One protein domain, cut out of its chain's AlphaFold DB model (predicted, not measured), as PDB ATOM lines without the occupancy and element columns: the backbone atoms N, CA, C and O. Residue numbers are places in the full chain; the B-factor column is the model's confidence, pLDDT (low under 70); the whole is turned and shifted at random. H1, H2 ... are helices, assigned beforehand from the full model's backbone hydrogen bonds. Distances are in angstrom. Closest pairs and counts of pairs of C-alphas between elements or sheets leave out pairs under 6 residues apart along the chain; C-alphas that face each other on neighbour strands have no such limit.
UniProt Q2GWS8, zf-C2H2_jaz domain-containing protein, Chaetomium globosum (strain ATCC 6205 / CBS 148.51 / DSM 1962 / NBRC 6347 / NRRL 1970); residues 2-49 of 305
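AT A GLANCE: This is residues 2 to 49 of the 305 residues of the protein "zf-C2H2_jaz domain-containing protein" of Chaetomium globosum (strain ATCC 6205 / CBS 148.51 / DSM 1962 / NBRC 6347 / NRRL 1970) (UniProt Q2GWS8). Two helices make a shape like a T laid on its side, H2 starting with residue 27 beside residues 16 to 20 of the shorter H1 and running away from it about perpendicular, so that residues 31 to 44 of H2 stick out as a long arm. A stretch with no named element, residues 2 to 9, folds back before H1, and a short tail, residues 45 to 49, follows H2. The printed part has 48 residues with two named helices, H1 then H2, and no named strand; the class is all helix. It is only just extended, close to loose, with a radius of gyration of the C-alphas of 14.8 A, and its C-alphas span 43 by 22 by 17 A.

IN THESE COORDINATES: Start at C-alpha 2, at (-54.585, 125.302, 178.304), and go along residues 2 to 9 to C-alpha 10 at (-52.846, 136.221, 178.910). There H1 begins, residues 10 to 23, 19.9 A from first to last C-alpha. After residues 24 to 26, find C-alpha 27 at (-46.680, 123.907, 172.058), where H2 begins; it holds residues 27 to 44 and runs 26.0 A to C-alpha 44 at (-26.570, 107.861, 175.786).

HOW THE PARTS SIT: Look at Ser 16 and Ala 27, whose C-alphas, 5.9 A apart, are the closest of H1 and H2. The two helices touch there, H1 with residues 16 to 20 alone and H2 with residue 27 alone. Their lines stand about perpendicular, at 77 degrees. In H1 and H2 every O i to N i+4 pair is within hydrogen-bond range.

THE WHOLE: The outline is elongated, and the two C-alphas farthest apart are those of Asn 8 and Asn 46, at 43.9 A. Residues 6 to 11 stand free, and so do residues 31 to 49, of which 31 to 44 belong to H2. The link from H1 to H2 is tight, and the printed part has no cut. In the B-factor column the mean pLDDT of the printed part is 81.7, and residues 41 to 49 of this model are under 70.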
ATOM      1  N   ALA A   2     -53.464 124.582 177.676       80.12
ATOM      2  CA  ALA A   2     -54.585 125.302 178.304       80.12
ATOM      3  C   ALA A   2     -54.840 124.937 179.784       80.12
ATOM      4  O   ALA A   2     -55.177 125.808 180.576       80.12
ATOM      5  N   GLU A   3     -54.617 123.682 180.175       82.31
ATOM      6  CA  GLU A   3     -54.735 123.235 181.575       82.31
ATOM      7  C   GLU A   3     -53.584 123.717 182.467       82.31
ATOM      8  O   GLU A   3     -53.747 123.853 183.675       82.31
ATOM      9  N   LYS A   4     -52.420 124.006 181.871       83.06
ATOM     10  CA  LYS A   4     -51.197 124.410 182.580       83.06
ATOM     11  C   LYS A   4     -51.183 125.900 182.924       83.06
ATOM     12  O   LYS A   4     -50.530 126.306 183.883       83.06
ATOM     13  N   TRP A   5     -51.844 126.728 182.117       87.19
ATOM     14  CA  TRP A   5     -51.848 128.177 182.294       87.19
ATOM     15  C   TRP A   5     -53.093 128.659 183.024       87.19
ATOM     16  O   TRP A   5     -54.200 128.169 182.813       87.19
ATOM     17  N   HIS A   6     -52.913 129.669 183.875       86.50
ATOM     18  CA  HIS A   6     -54.044 130.310 184.534       86.50
ATOM     19  C   HIS A   6     -54.799 131.139 183.484       86.50
ATOM     20  O   HIS A   6     -54.133 131.779 182.672       86.50
ATOM     21  N   PRO A   7     -56.144 131.210 183.506       86.50
ATOM     22  CA  PRO A   7     -56.910 131.989 182.525       86.50
ATOM     23  C   PRO A   7     -56.458 133.453 182.392       86.50
ATOM     24  O   PRO A   7     -56.444 134.004 181.299       86.50
ATOM     25  N   ASN A   8     -56.019 134.060 183.497       87.56
ATOM     26  CA  ASN A   8     -55.511 135.440 183.521       87.56
ATOM     27  C   ASN A   8     -54.044 135.582 183.064       87.56
ATOM     28  O   ASN A   8     -53.528 136.695 183.029       87.56
ATOM     29  N   ASP A   9     -53.343 134.493 182.735       88.00
ATOM     30  CA  ASP A   9     -51.963 134.531 182.231       88.00
ATOM     31  C   ASP A   9     -51.957 134.765 180.709       88.00
ATOM     32  O   ASP A   9     -51.472 133.955 179.912       88.00
ATOM     33  N   ALA A  10     -52.560 135.889 180.304       88.75
ATOM     34  CA  ALA A  10     -52.846 136.221 178.910       88.75
ATOM     35  C   ALA A  10     -51.589 136.193 178.030       88.75
ATOM     36  O   ALA A  10     -51.642 135.716 176.899       88.75
ATOM     37  N   ARG A  11     -50.439 136.630 178.565       87.31
ATOM     38  CA  ARG A  11     -49.159 136.611 177.846       87.31
ATOM     39  C   ARG A  11     -48.742 135.186 177.480       87.31
ATOM     40  O   ARG A  11     -48.449 134.931 176.319       87.31
ATOM     41  N   LYS A  12     -48.746 134.244 178.430       88.81
ATOM     42  CA  LYS A  12     -48.339 132.854 178.151       88.81
ATOM     43  C   LYS A  12     -49.340 132.110 177.277       88.81
ATOM     44  O   LYS A  12     -48.931 131.283 176.459       88.81
ATOM     45  N   ILE A  13     -50.632 132.399 177.438       91.81
ATOM     46  CA  ILE A  13     -51.685 131.859 176.570       91.81
ATOM     47  C   ILE A  13     -51.459 132.342 175.137       91.81
ATOM     48  O   ILE A  13     -51.353 131.510 174.239       91.81
ATOM     49  N   ARG A  14     -51.288 133.656 174.944       92.00
ATOM     50  CA  ARG A  14     -50.987 134.259 173.642       92.00
ATOM     51  C   ARG A  14     -49.748 133.634 173.011       92.00
ATOM     52  O   ARG A  14     -49.851 133.135 171.902       92.00
ATOM     53  N   THR A  15     -48.628 133.550 173.728       91.12
ATOM     54  CA  THR A  15     -47.407 132.915 173.203       91.12
ATOM     55  C   THR A  15     -47.628 131.448 172.824       91.12
ATOM     56  O   THR A  15     -47.117 130.983 171.812       91.12
ATOM     57  N   SER A  16     -48.423 130.699 173.595       91.12
ATOM     58  CA  SER A  16     -48.735 129.302 173.256       91.12
ATOM     59  C   SER A  16     -49.565 129.184 171.972       91.12
ATOM     60  O   SER A  16     -49.384 128.223 171.226       91.12
ATOM     61  N   LEU A  17     -50.462 130.143 171.719       93.62
ATOM     62  CA  LEU A  17     -51.232 130.233 170.476       93.62
ATOM     63  C   LEU A  17     -50.358 130.691 169.305       93.62
ATOM     64  O   LEU A  17     -50.446 130.109 168.233       93.62
ATOM     65  N   GLU A  18     -49.480 131.672 169.514       94.38
ATOM     66  CA  GLU A  18     -48.520 132.141 168.507       94.38
ATOM     67  C   GLU A  18     -47.623 130.996 168.017       94.38
ATOM     68  O   GLU A  18     -47.469 130.823 166.812       94.38
ATOM     69  N   ILE A  19     -47.115 130.146 168.921       92.00
ATOM     70  CA  ILE A  19     -46.352 128.940 168.551       92.00
ATOM     71  C   ILE A  19     -47.188 128.016 167.659       92.00
ATOM     72  O   ILE A  19     -46.685 127.515 166.653       92.00
ATOM     73  N   TYR A  20     -48.456 127.794 168.008       93.88
ATOM     74  CA  TYR A  20     -49.340 126.932 167.225       93.88
ATOM     75  C   TYR A  20     -49.613 127.506 165.834       93.88
ATOM     76  O   TYR A  20     -49.493 126.783 164.851       93.88
ATOM     77  N   PHE A  21     -49.912 128.802 165.730       94.94
ATOM     78  CA  PHE A  21     -50.159 129.447 164.440       94.94
ATOM     79  C   PHE A  21     -48.908 129.527 163.563       94.94
ATOM     80  O   PHE A  21     -49.018 129.376 162.352       94.94
ATOM     81  N   ALA A  22     -47.727 129.720 164.152       94.56
ATOM     82  CA  ALA A  22     -46.478 129.801 163.398       94.56
ATOM     83  C   ALA A  22     -45.970 128.431 162.920       94.56
ATOM     84  O   ALA A  22     -45.373 128.336 161.854       94.56
ATOM     85  N   THR A  23     -46.173 127.369 163.708       92.31
ATOM     86  CA  THR A  23     -45.578 126.044 163.434       92.31
ATOM     87  C   THR A  23     -46.583 124.986 162.982       92.31
ATOM     88  O   THR A  23     -46.178 123.920 162.531       92.31
ATOM     89  N   GLY A  24     -47.885 125.221 163.168       92.31
ATOM     90  CA  GLY A  24     -48.945 124.218 163.013       92.31
ATOM     91  C   GLY A  24     -48.955 123.132 164.100       92.31
ATOM     92  O   GLY A  24     -49.801 122.240 164.079       92.31
ATOM     93  N   ARG A  25     -48.026 123.180 165.065       91.75
ATOM     94  CA  ARG A  25     -47.826 122.148 166.090       91.75
ATOM     95  C   ARG A  25     -48.209 122.668 167.467       91.75
ATOM     96  O   ARG A  25     -47.988 123.831 167.804       91.75
ATOM     97  N   ARG A  26     -48.779 121.808 168.314       90.19
ATOM     98  CA  ARG A  26     -49.144 122.208 169.681       90.19
ATOM     99  C   ARG A  26     -47.871 122.460 170.483       90.19
ATOM    100  O   ARG A  26     -46.984 121.612 170.540       90.19
ATOM    101  N   ALA A  27     -47.817 123.586 171.195       88.94
ATOM    102  CA  ALA A  27     -46.680 123.907 172.058       88.94
ATOM    103  C   ALA A  27     -46.409 122.824 173.128       88.94
ATOM    104  O   ALA A  27     -45.264 122.619 173.511       88.94
ATOM    105  N   SER A  28     -47.439 122.093 173.581       89.75
ATOM    106  CA  SER A  28     -47.268 120.951 174.496       89.75
ATOM    107  C   SER A  28     -46.365 119.865 173.929       89.75
ATOM    108  O   SER A  28     -45.553 119.316 174.668       89.75
ATOM    109  N   ASP A  29     -46.509 119.583 172.638       90.44
ATOM    110  CA  ASP A  29     -45.860 118.458 171.971       90.44
ATOM    111  C   ASP A  29     -44.394 118.817 171.722       90.44
ATOM    112  O   ASP A  29     -43.501 118.039 172.032       90.44
ATOM    113  N   ILE A  30     -44.137 120.066 171.316       87.56
ATOM    114  CA  ILE A  30     -42.783 120.623 171.197       87.56
ATOM    115  C   ILE A  30     -42.045 120.559 172.544       87.56
ATOM    116  O   ILE A  30     -40.900 120.114 172.603       87.56
ATOM    117  N   TYR A  31     -42.687 120.964 173.647       87.19
ATOM    118  CA  TYR A  31     -42.065 120.896 174.975       87.19
ATOM    119  C   TYR A  31     -41.876 119.461 175.482       87.19
ATOM    120  O   TYR A  31     -40.954 119.203 176.256       87.19
ATOM    121  N   ALA A  32     -42.748 118.527 175.098       87.25
ATOM    122  CA  ALA A  32     -42.568 117.111 175.406       87.25
ATOM    123  C   ALA A  32     -41.356 116.549 174.650       87.25
ATOM    124  O   ALA A  32     -40.463 115.996 175.280       87.25
ATOM    125  N   GLU A  33     -41.254 116.808 173.346       88.06
ATOM    126  CA  GLU A  33     -40.118 116.384 172.522       88.06
ATOM    127  C   GLU A  33     -38.788 116.946 173.009       88.06
ATOM    128  O   GLU A  33     -37.795 116.225 173.047       88.06
ATOM    129  N   GLN A  34     -38.746 118.224 173.397       84.56
ATOM    130  CA  GLN A  34     -37.537 118.822 173.968       84.56
ATOM    131  C   GLN A  34     -37.091 118.092 175.239       84.56
ATOM    132  O   GLN A  34     -35.897 117.859 175.407       84.56
ATOM    133  N   ARG A  35     -38.031 117.694 176.106       81.19
ATOM    134  CA  ARG A  35     -37.721 116.919 177.316       81.19
ATOM    135  C   ARG A  35     -37.228 115.515 176.982       81.19
ATOM    136  O   ARG A  35     -36.149 115.150 177.426       81.19
ATOM    137  N   THR A  36     -37.927 114.784 176.117       80.56
ATOM    138  CA  THR A  36     -37.520 113.427 175.716       80.56
ATOM    139  C   THR A  36     -36.165 113.414 175.007       80.56
ATOM    140  O   THR A  36     -35.344 112.531 175.249       80.56
ATOM    141  N   LYS A  37     -35.882 114.415 174.158       78.50
ATOM    142  CA  LYS A  37     -34.569 114.577 173.513       78.50
ATOM    143  C   LYS A  37     -33.462 114.811 174.533       78.50
ATOM    144  O   LYS A  37     -32.388 114.238 174.379       78.50
ATOM    145  N   LYS A  38     -33.714 115.623 175.565       72.12
ATOM    146  CA  LYS A  38     -32.769 115.799 176.673       72.12
ATOM    147  C   LYS A  38     -32.546 114.472 177.395       72.12
ATOM    148  O   LYS A  38     -31.416 114.009 177.433       72.12
ATOM    149  N   GLU A  39     -33.600 113.817 177.871       72.38
ATOM    150  CA  GLU A  39     -33.513 112.533 178.589       72.38
ATOM    151  C   GLU A  39     -32.747 111.464 177.791       72.38
ATOM    152  O   GLU A  39     -31.916 110.747 178.344       72.38
ATOM    153  N   SER A  40     -32.958 111.412 176.475       70.38
ATOM    154  CA  SER A  40     -32.271 110.475 175.576       70.38
ATOM    155  C   SER A  40     -30.786 110.812 175.380       70.38
ATOM    156  O   SER A  40     -29.958 109.904 175.357       70.38
ATOM    157  N   LYS A  41     -30.420 112.103 175.284       69.75
ATOM    158  CA  LYS A  41     -29.010 112.543 175.284       69.75
ATOM    159  C   LYS A  41     -28.305 112.108 176.574       69.75
ATOM    160  O   LYS A  41     -27.225 111.529 176.512       69.75
ATOM    161  N   TRP A  42     -28.961 112.311 177.716       65.50
ATOM    162  CA  TRP A  42     -28.452 111.936 179.036       65.50
ATOM    163  C   TRP A  42     -28.322 110.418 179.233       65.50
ATOM    164  O   TRP A  42     -27.398 109.975 179.905       65.50
ATOM    165  N   ALA A  43     -29.209 109.612 178.638       64.94
ATOM    166  CA  ALA A  43     -29.115 108.150 178.683       64.94
ATOM    167  C   ALA A  43     -27.989 107.584 177.796       64.94
ATOM    168  O   ALA A  43     -27.479 106.501 178.076       64.94
ATOM    169  N   SER A  44     -27.605 108.299 176.731       63.75
ATOM    170  CA  SER A  44     -26.570 107.861 175.786       63.75
ATOM    171  C   SER A  44     -25.166 108.385 176.111       63.75
ATOM    172  O   SER A  44     -24.189 107.759 175.699       63.75
ATOM    173  N   GLN A  45     -25.033 109.521 176.801       57.50
ATOM    174  CA  GLN A  45     -23.739 110.025 177.263       57.50
ATOM    175  C   GLN A  45     -23.324 109.310 178.558       57.50
ATOM    176  O   GLN A  45     -23.856 109.567 179.637       57.50
ATOM    177  N   ASN A  46     -22.309 108.448 178.463       49.59
ATOM    178  CA  ASN A  46     -21.551 107.966 179.618       49.59
ATOM    179  C   ASN A  46     -20.824 109.148 180.271       49.59
ATOM    180  O   ASN A  46     -19.687 109.418 179.907       49.59
ATOM    181  N   HIS A  47     -21.474 109.853 181.203       51.12
ATOM    182  CA  HIS A  47     -20.891 110.781 182.194       51.12
ATOM    183  C   HIS A  47     -19.907 111.873 181.707       51.12
ATOM    184  O   HIS A  47     -19.364 112.607 182.535       51.12
ATOM    185  N   ALA A  48     -19.660 112.010 180.406       46.06
ATOM    186  CA  ALA A  48     -18.696 112.951 179.874       46.06
ATOM    187  C   ALA A  48     -19.301 114.352 179.948       46.06
ATOM    188  O   ALA A  48     -20.370 114.611 179.403       46.06
ATOM    189  N   ARG A  49     -18.584 115.219 180.663       51.91
ATOM    190  CA  ARG A  49     -18.863 116.615 181.027       51.91
ATOM    191  C   ARG A  49     -18.949 117.573 179.829       51.91
ATOM    192  O   ARG A  49     -18.643 118.751 179.966       51.91
TER     193      ARG A  49